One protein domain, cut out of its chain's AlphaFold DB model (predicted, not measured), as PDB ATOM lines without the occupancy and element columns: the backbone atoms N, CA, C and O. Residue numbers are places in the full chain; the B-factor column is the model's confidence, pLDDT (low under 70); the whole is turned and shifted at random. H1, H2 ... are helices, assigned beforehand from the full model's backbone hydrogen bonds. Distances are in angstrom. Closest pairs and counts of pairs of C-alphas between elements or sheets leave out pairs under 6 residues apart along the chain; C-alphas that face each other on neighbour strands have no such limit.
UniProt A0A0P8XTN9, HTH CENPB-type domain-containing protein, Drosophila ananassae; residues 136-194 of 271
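AT A GLANCE: This is residues 136 to 194 of the 271 residues of the protein "HTH CENPB-type domain-containing protein" of Drosophila ananassae (UniProt A0A0P8XTN9). Three helices make a loose, open triangle: H1 is one long side, H3 comes back toward it at a slant, and H2 spans the end where H1 and H3 are spread apart. H1 and H3 make a V that closes where the later residues of H3 pack on H1 near His 143, and the small helix H4 sits beyond the last residue of H3, near the first residue of H1. The printed part has 59 residues with four named helices, in the order H1, H2, H3, H4, and no named strand; its class is all helix. It is loose, with a radius of gyration of the C-alphas of 13.7 A, and elongated, spanning 43 by 22 by 15 A.

HOW THE PARTS SIT: The longest helix is H1, residues 136 to 152. H3, residues 172 to 184, touches H1 with residues 178 to 183 alone; the closest C-alphas are those of His 143 and Ala 182, 4.9 A apart. H1 and H3 run opposite ways at a steep tilt of 49 degrees, with their centres 9.6 A apart. H2, residues 160 to 169, touches H1 at residues 151 to 152 of H1 alone, and the closest C-alphas, those of Leu 152 and Asn 166, are 5.4 A apart. H1 and H2 run opposite ways at a steep tilt of 67 degrees. H4, residues 188 to 192, is close to H1 but not clearly touching, and the closest C-alphas, those of Val 136 and Thr 190, are 6.3 A apart. H2 and H3 are apart, and so are H3 and H4, and H2 and H4. In H1, H2, H3 and H4 every O i to N i+4 pair is within hydrogen-bond range.

IN THESE COORDINATES: H1 begins at C-alpha 136, (87.451, 122.094, 145.672), and measures 24.4 A from first to last C-alpha, residues 136 to 152. H3, residues 172 to 184, measures 18.6 A and begins at C-alpha 172, (86.968, 117.545, 123.564). H2, residues 160 to 169, measures 14.6 A. H4, residues 188 to 192, measures 6.0 A and ends at C-alpha 192, (81.443, 122.262, 153.804).

THE WHOLE: The two C-alphas farthest apart are those of Glu 161 and Val 194, 43.4 A, while the first and last printed C-alphas, those of Val 136 and Val 194, are 9.2 A apart. The printed part has no cut. The links from H2 to H3 and from H3 to H4 are tight, the link from H1 to H2 is short with 7 residues, and no link is long. The mean pLDDT of the printed part is 78.3; the model's confidence is under 70 at residues 154 to 158 and 188 to 194.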
ATOM      1  N   VAL A 136      88.482 122.352 146.703       81.12
ATOM      2  CA  VAL A 136      87.451 122.094 145.672       81.12
ATOM      3  C   VAL A 136      88.085 121.891 144.289       81.12
ATOM      4  O   VAL A 136      87.855 120.867 143.635       81.12
ATOM      5  N   ILE A 137      88.939 122.823 143.850       82.12
ATOM      6  CA  ILE A 137      89.672 122.722 142.577       82.12
ATOM      7  C   ILE A 137      90.645 121.543 142.602       82.12
ATOM      8  O   ILE A 137      90.780 120.837 141.601       82.12
ATOM      9  N   GLU A 138      91.338 121.324 143.720       78.19
ATOM     10  CA  GLU A 138      92.300 120.229 143.853       78.19
ATOM     11  C   GLU A 138      91.613 118.863 143.705       78.19
ATOM     12  O   GLU A 138      92.045 118.027 142.906       78.19
ATOM     13  N   THR A 139      90.499 118.665 144.408       78.75
ATOM     14  CA  THR A 139      89.711 117.427 144.410       78.75
ATOM     15  C   THR A 139      89.116 117.150 143.035       78.75
ATOM     16  O   THR A 139      89.254 116.046 142.500       78.75
ATOM     17  N   MET A 140      88.536 118.172 142.401       84.69
ATOM     18  CA  MET A 140      88.002 118.066 141.043       84.69
ATOM     19  C   MET A 140      89.099 117.700 140.029       84.69
ATOM     20  O   MET A 140      88.938 116.756 139.248       84.69
ATOM     21  N   LYS A 141      90.268 118.360 140.092       82.12
ATOM     22  CA  LYS A 141      91.434 118.021 139.253       82.12
ATOM     23  C   LYS A 141      91.918 116.593 139.498       82.12
ATOM     24  O   LYS A 141      92.269 115.899 138.541       82.12
ATOM     25  N   ARG A 142      91.933 116.138 140.754       80.31
ATOM     26  CA  ARG A 142      92.318 114.770 141.133       80.31
ATOM     27  C   ARG A 142      91.375 113.740 140.508       80.31
ATOM     28  O   ARG A 142      91.839 112.774 139.900       80.31
ATOM     29  N   HIS A 143      90.062 113.962 140.587       81.56
ATOM     30  CA  HIS A 143      89.068 113.088 139.961       81.56
ATOM     31  C   HIS A 143      89.190 113.052 138.437       81.56
ATOM     32  O   HIS A 143      89.218 111.959 137.868       81.56
ATOM     33  N   TYR A 144      89.361 114.212 137.799       85.00
ATOM     34  CA  TYR A 144      89.571 114.307 136.354       85.00
ATOM     35  C   TYR A 144      90.817 113.532 135.904       85.00
ATOM     36  O   TYR A 144      90.746 112.704 134.996       85.00
ATOM     37  N   ARG A 145      91.962 113.737 136.574       82.44
ATOM     38  CA  ARG A 145      93.222 113.036 136.255       82.44
ATOM     39  C   ARG A 145      93.083 111.525 136.393       82.44
ATOM     40  O   ARG A 145      93.557 110.790 135.536       82.44
ATOM     41  N   ARG A 146      92.393 111.055 137.433       79.06
ATOM     42  CA  ARG A 146      92.133 109.625 137.641       79.06
ATOM     43  C   ARG A 146      91.280 109.023 136.521       79.06
ATOM     44  O   ARG A 146      91.574 107.919 136.076       79.06
ATOM     45  N   GLN A 147      90.248 109.723 136.054       80.88
ATOM     46  CA  GLN A 147      89.429 109.265 134.922       80.88
ATOM     47  C   GLN A 147      90.223 109.254 133.612       80.88
ATOM     48  O   GLN A 147      90.144 108.284 132.858       80.88
ATOM     49  N   LEU A 148      91.033 110.289 133.374       83.94
ATOM     50  CA  LEU A 148      91.925 110.358 132.221       83.94
ATOM     51  C   LEU A 148      92.907 109.181 132.212       83.94
ATOM     52  O   LEU A 148      93.010 108.485 131.208       83.94
ATOM     53  N   LEU A 149      93.565 108.907 133.340       81.62
ATOM     54  CA  LEU A 149      94.479 107.772 133.481       81.62
ATOM     55  C   LEU A 149      93.768 106.438 133.250       81.62
ATOM     56  O   LEU A 149      94.273 105.612 132.501       81.62
ATOM     57  N   LYS A 150      92.564 106.253 133.804       81.50
ATOM     58  CA  LYS A 150      91.751 105.061 133.524       81.50
ATOM     59  C   LYS A 150      91.451 104.905 132.036       81.50
ATOM     60  O   LYS A 150      91.518 103.785 131.556       81.50
ATOM     61  N   LYS A 151      91.147 105.996 131.316       78.19
ATOM     62  CA  LYS A 151      90.903 105.979 129.861       78.19
ATOM     63  C   LYS A 151      92.160 105.702 129.034       78.19
ATOM     64  O   LYS A 151      92.064 105.075 127.984       78.19
ATOM     65  N   LEU A 152      93.321 106.166 129.487       76.06
ATOM     66  CA  LEU A 152      94.600 105.907 128.825       76.06
ATOM     67  C   LEU A 152      95.060 104.456 129.019       76.06
ATOM     68  O   LEU A 152      95.578 103.854 128.082       76.06
ATOM     69  N   LEU A 153      94.804 103.900 130.207       75.44
ATOM     70  CA  LEU A 153      95.240 102.572 130.648       75.44
ATOM     71  C   LEU A 153      94.167 101.478 130.477       75.44
ATOM     72  O   LEU A 153      94.273 100.421 131.100       75.44
ATOM     73  N   ILE A 154      93.116 101.717 129.680       66.56
ATOM     74  CA  ILE A 154      92.072 100.706 129.435       66.56
ATOM     75  C   ILE A 154      92.727  99.435 128.871       66.56
ATOM     76  O   ILE A 154      93.449  99.505 127.881       66.56
ATOM     77  N   GLU A 155      92.431  98.295 129.509       52.06
ATOM     78  CA  GLU A 155      92.792  96.930 129.085       52.06
ATOM     79  C   GLU A 155      94.302  96.650 128.946       52.06
ATOM     80  O   GLU A 155      94.774  96.241 127.892       52.06
ATOM     81  N   GLY A 156      95.072  96.807 130.029       54.41
ATOM     82  CA  GLY A 156      96.422  96.223 130.098       54.41
ATOM     83  C   GLY A 156      97.436  96.866 129.150       54.41
ATOM     84  O   GLY A 156      98.342  96.193 128.667       54.41
ATOM     85  N   ALA A 157      97.277  98.164 128.871       57.78
ATOM     86  CA  ALA A 157      98.257  98.943 128.127       57.78
ATOM     87  C   ALA A 157      99.561  99.084 128.925       57.78
ATOM     88  O   ALA A 157      99.756 100.050 129.659       57.78
ATOM     89  N   GLU A 158     100.430  98.085 128.789       65.88
ATOM     90  CA  GLU A 158     101.798  98.085 129.317       65.88
ATOM     91  C   GLU A 158     102.785  98.767 128.349       65.88
ATOM     92  O   GLU A 158     103.890  99.119 128.752       65.88
ATOM     93  N   ASP A 159     102.374  98.990 127.092       75.19
ATOM     94  CA  ASP A 159     103.199  99.561 126.021       75.19
ATOM     95  C   ASP A 159     102.840 101.030 125.714       75.19
ATOM     96  O   ASP A 159     101.665 101.418 125.636       75.19
ATOM     97  N   GLU A 160     103.871 101.847 125.495       76.69
ATOM     98  CA  GLU A 160     103.808 103.280 125.193       76.69
ATOM     99  C   GLU A 160     102.985 103.563 123.925       76.69
ATOM    100  O   GLU A 160     102.212 104.526 123.877       76.69
ATOM    101  N   GLU A 161     103.075 102.689 122.918       77.25
ATOM    102  CA  GLU A 161     102.360 102.856 121.648       77.25
ATOM    103  C   GLU A 161     100.833 102.770 121.830       77.25
ATOM    104  O   GLU A 161     100.075 103.552 121.240       77.25
ATOM    105  N   LEU A 162     100.362 101.889 122.719       75.19
ATOM    106  CA  LEU A 162      98.935 101.738 123.009       75.19
ATOM    107  C   LEU A 162      98.397 102.918 123.831       75.19
ATOM    108  O   LEU A 162      97.285 103.391 123.577       75.19
ATOM    109  N   VAL A 163      99.200 103.450 124.760       76.44
ATOM    110  CA  VAL A 163      98.859 104.659 125.530       76.44
ATOM    111  C   VAL A 163      98.719 105.871 124.605       76.44
ATOM    112  O   VAL A 163      97.748 106.624 124.722       76.44
ATOM    113  N   LEU A 164      99.629 106.039 123.640       79.19
ATOM    114  CA  LEU A 164      99.561 107.107 122.636       79.19
ATOM    115  C   LEU A 164      98.347 106.950 121.711       79.19
ATOM    116  O   LEU A 164      97.626 107.923 121.453       79.19
ATOM    117  N   ALA A 165      98.067 105.722 121.267       80.62
ATOM    118  CA  ALA A 165      96.878 105.418 120.480       80.62
ATOM    119  C   ALA A 165      95.592 105.739 121.260       80.62
ATOM    120  O   ALA A 165      94.670 106.338 120.704       80.62
ATOM    121  N   ASN A 166      95.532 105.416 122.553       78.25
ATOM    122  CA  ASN A 166      94.386 105.730 123.408       78.25
ATOM    123  C   ASN A 166      94.253 107.230 123.672       78.25
ATOM    124  O   ASN A 166      93.148 107.762 123.577       78.25
ATOM    125  N   HIS A 167      95.363 107.932 123.905       81.19
ATOM    126  CA  HIS A 167      95.371 109.384 124.052       81.19
ATOM    127  C   HIS A 167      94.793 110.081 122.814       81.19
ATOM    128  O   HIS A 167      93.962 110.977 122.942       81.19
ATOM    129  N   SER A 168      95.164 109.630 121.611       82.12
ATOM    130  CA  SER A 168      94.664 110.216 120.357       82.12
ATOM    131  C   SER A 168      93.154 110.035 120.130       82.12
ATOM    132  O   SER A 168      92.555 110.802 119.377       82.12
ATOM    133  N   LYS A 169      92.517 109.062 120.800       84.44
ATOM    134  CA  LYS A 169      91.063 108.830 120.734       84.44
ATOM    135  C   LYS A 169      90.269 109.789 121.626       84.44
ATOM    136  O   LYS A 169      89.067 109.950 121.416       84.44
ATOM    137  N   ILE A 170      90.913 110.415 122.613       86.31
ATOM    138  CA  ILE A 170      90.261 111.340 123.543       86.31
ATOM    139  C   ILE A 170      90.008 112.664 122.827       86.31
ATOM    140  O   ILE A 170      90.933 113.368 122.426       86.31
ATOM    141  N   ASN A 171      88.734 113.025 122.686       90.31
ATOM    142  CA  ASN A 171      88.326 114.284 122.067       90.31
ATOM    143  C   ASN A 171      87.773 115.274 123.109       90.31
ATOM    144  O   ASN A 171      87.585 114.959 124.284       90.31
ATOM    145  N   LEU A 172      87.470 116.497 122.672       91.31
ATOM    146  CA  LEU A 172      86.968 117.545 123.564       91.31
ATOM    147  C   LEU A 172      85.636 117.173 124.243       91.31
ATOM    148  O   LEU A 172      85.415 117.553 125.389       91.31
ATOM    149  N   LYS A 173      84.763 116.409 123.571       92.19
ATOM    150  CA  LYS A 173      83.495 115.944 124.149       92.19
ATOM    151  C   LYS A 173      83.753 114.979 125.308       92.19
ATOM    152  O   LYS A 173      83.111 115.116 126.347       92.19
ATOM    153  N   ASP A 174      84.725 114.077 125.177       87.94
ATOM    154  CA  ASP A 174      85.177 113.231 126.286       87.94
ATOM    155  C   ASP A 174      85.691 114.061 127.463       87.94
ATOM    156  O   ASP A 174      85.317 113.791 128.603       87.94
ATOM    157  N   CYS A 175      86.502 115.090 127.199       89.44
ATOM    158  CA  CYS A 175      87.004 115.989 128.239       89.44
ATOM    159  C   CYS A 175      85.869 116.709 128.978       89.44
ATOM    160  O   CYS A 175      85.897 116.781 130.205       89.44
ATOM    161  N   CYS A 176      84.849 117.192 128.262       92.31
ATOM    162  CA  CYS A 176      83.686 117.835 128.877       92.31
ATOM    163  C   CYS A 176      82.914 116.879 129.799       92.31
ATOM    164  O   CYS A 176      82.543 117.271 130.905       92.31
ATOM    165  N   TYR A 177      82.702 115.626 129.382       92.75
ATOM    166  CA  TYR A 177      82.051 114.637 130.246       92.75
ATOM    167  C   TYR A 177      82.909 114.262 131.452       92.75
ATOM    168  O   TYR A 177      82.379 114.194 132.556       92.75
ATOM    169  N   MET A 178      84.223 114.097 131.272       86.69
ATOM    170  CA  MET A 178      85.137 113.816 132.384       86.69
ATOM    171  C   MET A 178      85.165 114.962 133.400       86.69
ATOM    172  O   MET A 178      85.201 114.728 134.602       86.69
ATOM    173  N   VAL A 179      85.105 116.218 132.946       91.44
ATOM    174  CA  VAL A 179      84.976 117.386 133.832       91.44
ATOM    175  C   VAL A 179      83.655 117.354 134.604       91.44
ATOM    176  O   VAL A 179      83.656 117.576 135.815       91.44
ATOM    177  N   ALA A 180      82.540 117.053 133.933       92.25
ATOM    178  CA  ALA A 180      81.225 116.986 134.567       92.25
ATOM    179  C   ALA A 180      81.129 115.849 135.602       92.25
ATOM    180  O   ALA A 180      80.608 116.050 136.696       92.25
ATOM    181  N   GLU A 181      81.674 114.676 135.283       86.12
ATOM    182  CA  GLU A 181      81.732 113.531 136.195       86.12
ATOM    183  C   GLU A 181      82.720 113.773 137.345       86.12
ATOM    184  O   GLU A 181      82.448 113.437 138.493       86.12
ATOM    185  N   ALA A 182      83.869 114.400 137.082       85.19
ATOM    186  CA  ALA A 182      84.801 114.789 138.139       85.19
ATOM    187  C   ALA A 182      84.166 115.775 139.130       85.19
ATOM    188  O   ALA A 182      84.424 115.675 140.328       85.19
ATOM    189  N   TRP A 183      83.323 116.692 138.644       89.31
ATOM    190  CA  TRP A 183      82.566 117.620 139.480       89.31
ATOM    191  C   TRP A 183      81.488 116.917 140.314       89.31
ATOM    192  O   TRP A 183      81.364 117.210 141.498       89.31
ATOM    193  N   SER A 184      80.747 115.957 139.747       87.00
ATOM    194  CA  SER A 184      79.712 115.226 140.499       87.00
ATOM    195  C   SER A 184      80.274 114.340 141.618       87.00
ATOM    196  O   SER A 184      79.546 113.996 142.547       87.00
ATOM    197  N   LEU A 185      81.564 113.993 141.548       80.75
ATOM    198  CA  LEU A 185      82.284 113.254 142.587       80.75
ATOM    199  C   LEU A 185      82.800 114.145 143.731       80.75
ATOM    200  O   LEU A 185      83.183 113.613 144.774       80.75
ATOM    201  N   VAL A 186      82.804 115.475 143.575       82.31
ATOM    202  CA  VAL A 186      83.160 116.399 144.662       82.31
ATOM    203  C   VAL A 186      82.070 116.341 145.732       82.31
ATOM    204  O   VAL A 186      80.904 116.639 145.481       82.31
ATOM    205  N   THR A 187      82.440 115.932 146.945       76.50
ATOM    206  CA  THR A 187      81.463 115.677 148.012       76.50
ATOM    207  C   THR A 187      81.027 116.952 148.733       76.50
ATOM    208  O   THR A 187      81.770 117.926 148.846       76.50
ATOM    209  N   ALA A 188      79.841 116.908 149.348       67.50
ATOM    210  CA  ALA A 188      79.342 117.982 150.207       67.50
ATOM    211  C   ALA A 188      80.194 118.225 151.471       67.50
ATOM    212  O   ALA A 188      79.959 119.201 152.175       67.50
ATOM    213  N   VAL A 189      81.137 117.338 151.807       65.81
ATOM    214  CA  VAL A 189      82.099 117.544 152.905       65.81
ATOM    215  C   VAL A 189      83.234 118.457 152.443       65.81
ATOM    216  O   VAL A 189      83.546 119.420 153.131       65.81
ATOM    217  N   THR A 190      83.756 118.232 151.235       61.84
ATOM    218  CA  THR A 190      84.713 119.127 150.558       61.84
ATOM    219  C   THR A 190      84.122 120.525 150.355       61.84
ATOM    220  O   THR A 190      84.816 121.522 150.497       61.84
ATOM    221  N   LEU A 191      82.815 120.610 150.086       61.38
ATOM    222  CA  LEU A 191      82.104 121.889 149.988       61.38
ATOM    223  C   LEU A 191      81.839 122.543 151.356       61.38
ATOM    224  O   LEU A 191      81.772 123.762 151.427       61.38
ATOM    225  N   ARG A 192      81.695 121.761 152.437       58.19
ATOM    226  CA  ARG A 192      81.443 122.262 153.804       58.19
ATOM    227  C   ARG A 192      82.682 122.791 154.519       58.19
ATOM    228  O   ARG A 192      82.523 123.518 155.486       58.19
ATOM    229  N   GLN A 193      83.881 122.451 154.044       56.44
ATOM    230  CA  GLN A 193      85.114 123.130 154.462       56.44
ATOM    231  C   GLN A 193      85.121 124.619 154.074       56.44
ATOM    232  O   GLN A 193      85.944 125.367 154.577       56.44
ATOM    233  N   VAL A 194      84.181 125.041 153.223       54.81
ATOM    234  CA  VAL A 194      83.840 126.436 152.957       54.81
ATOM    235  C   VAL A 194      82.451 126.697 153.560       54.81
ATOM    236  O   VAL A 194      81.439 126.538 152.870       54.81
TER     237      VAL A 194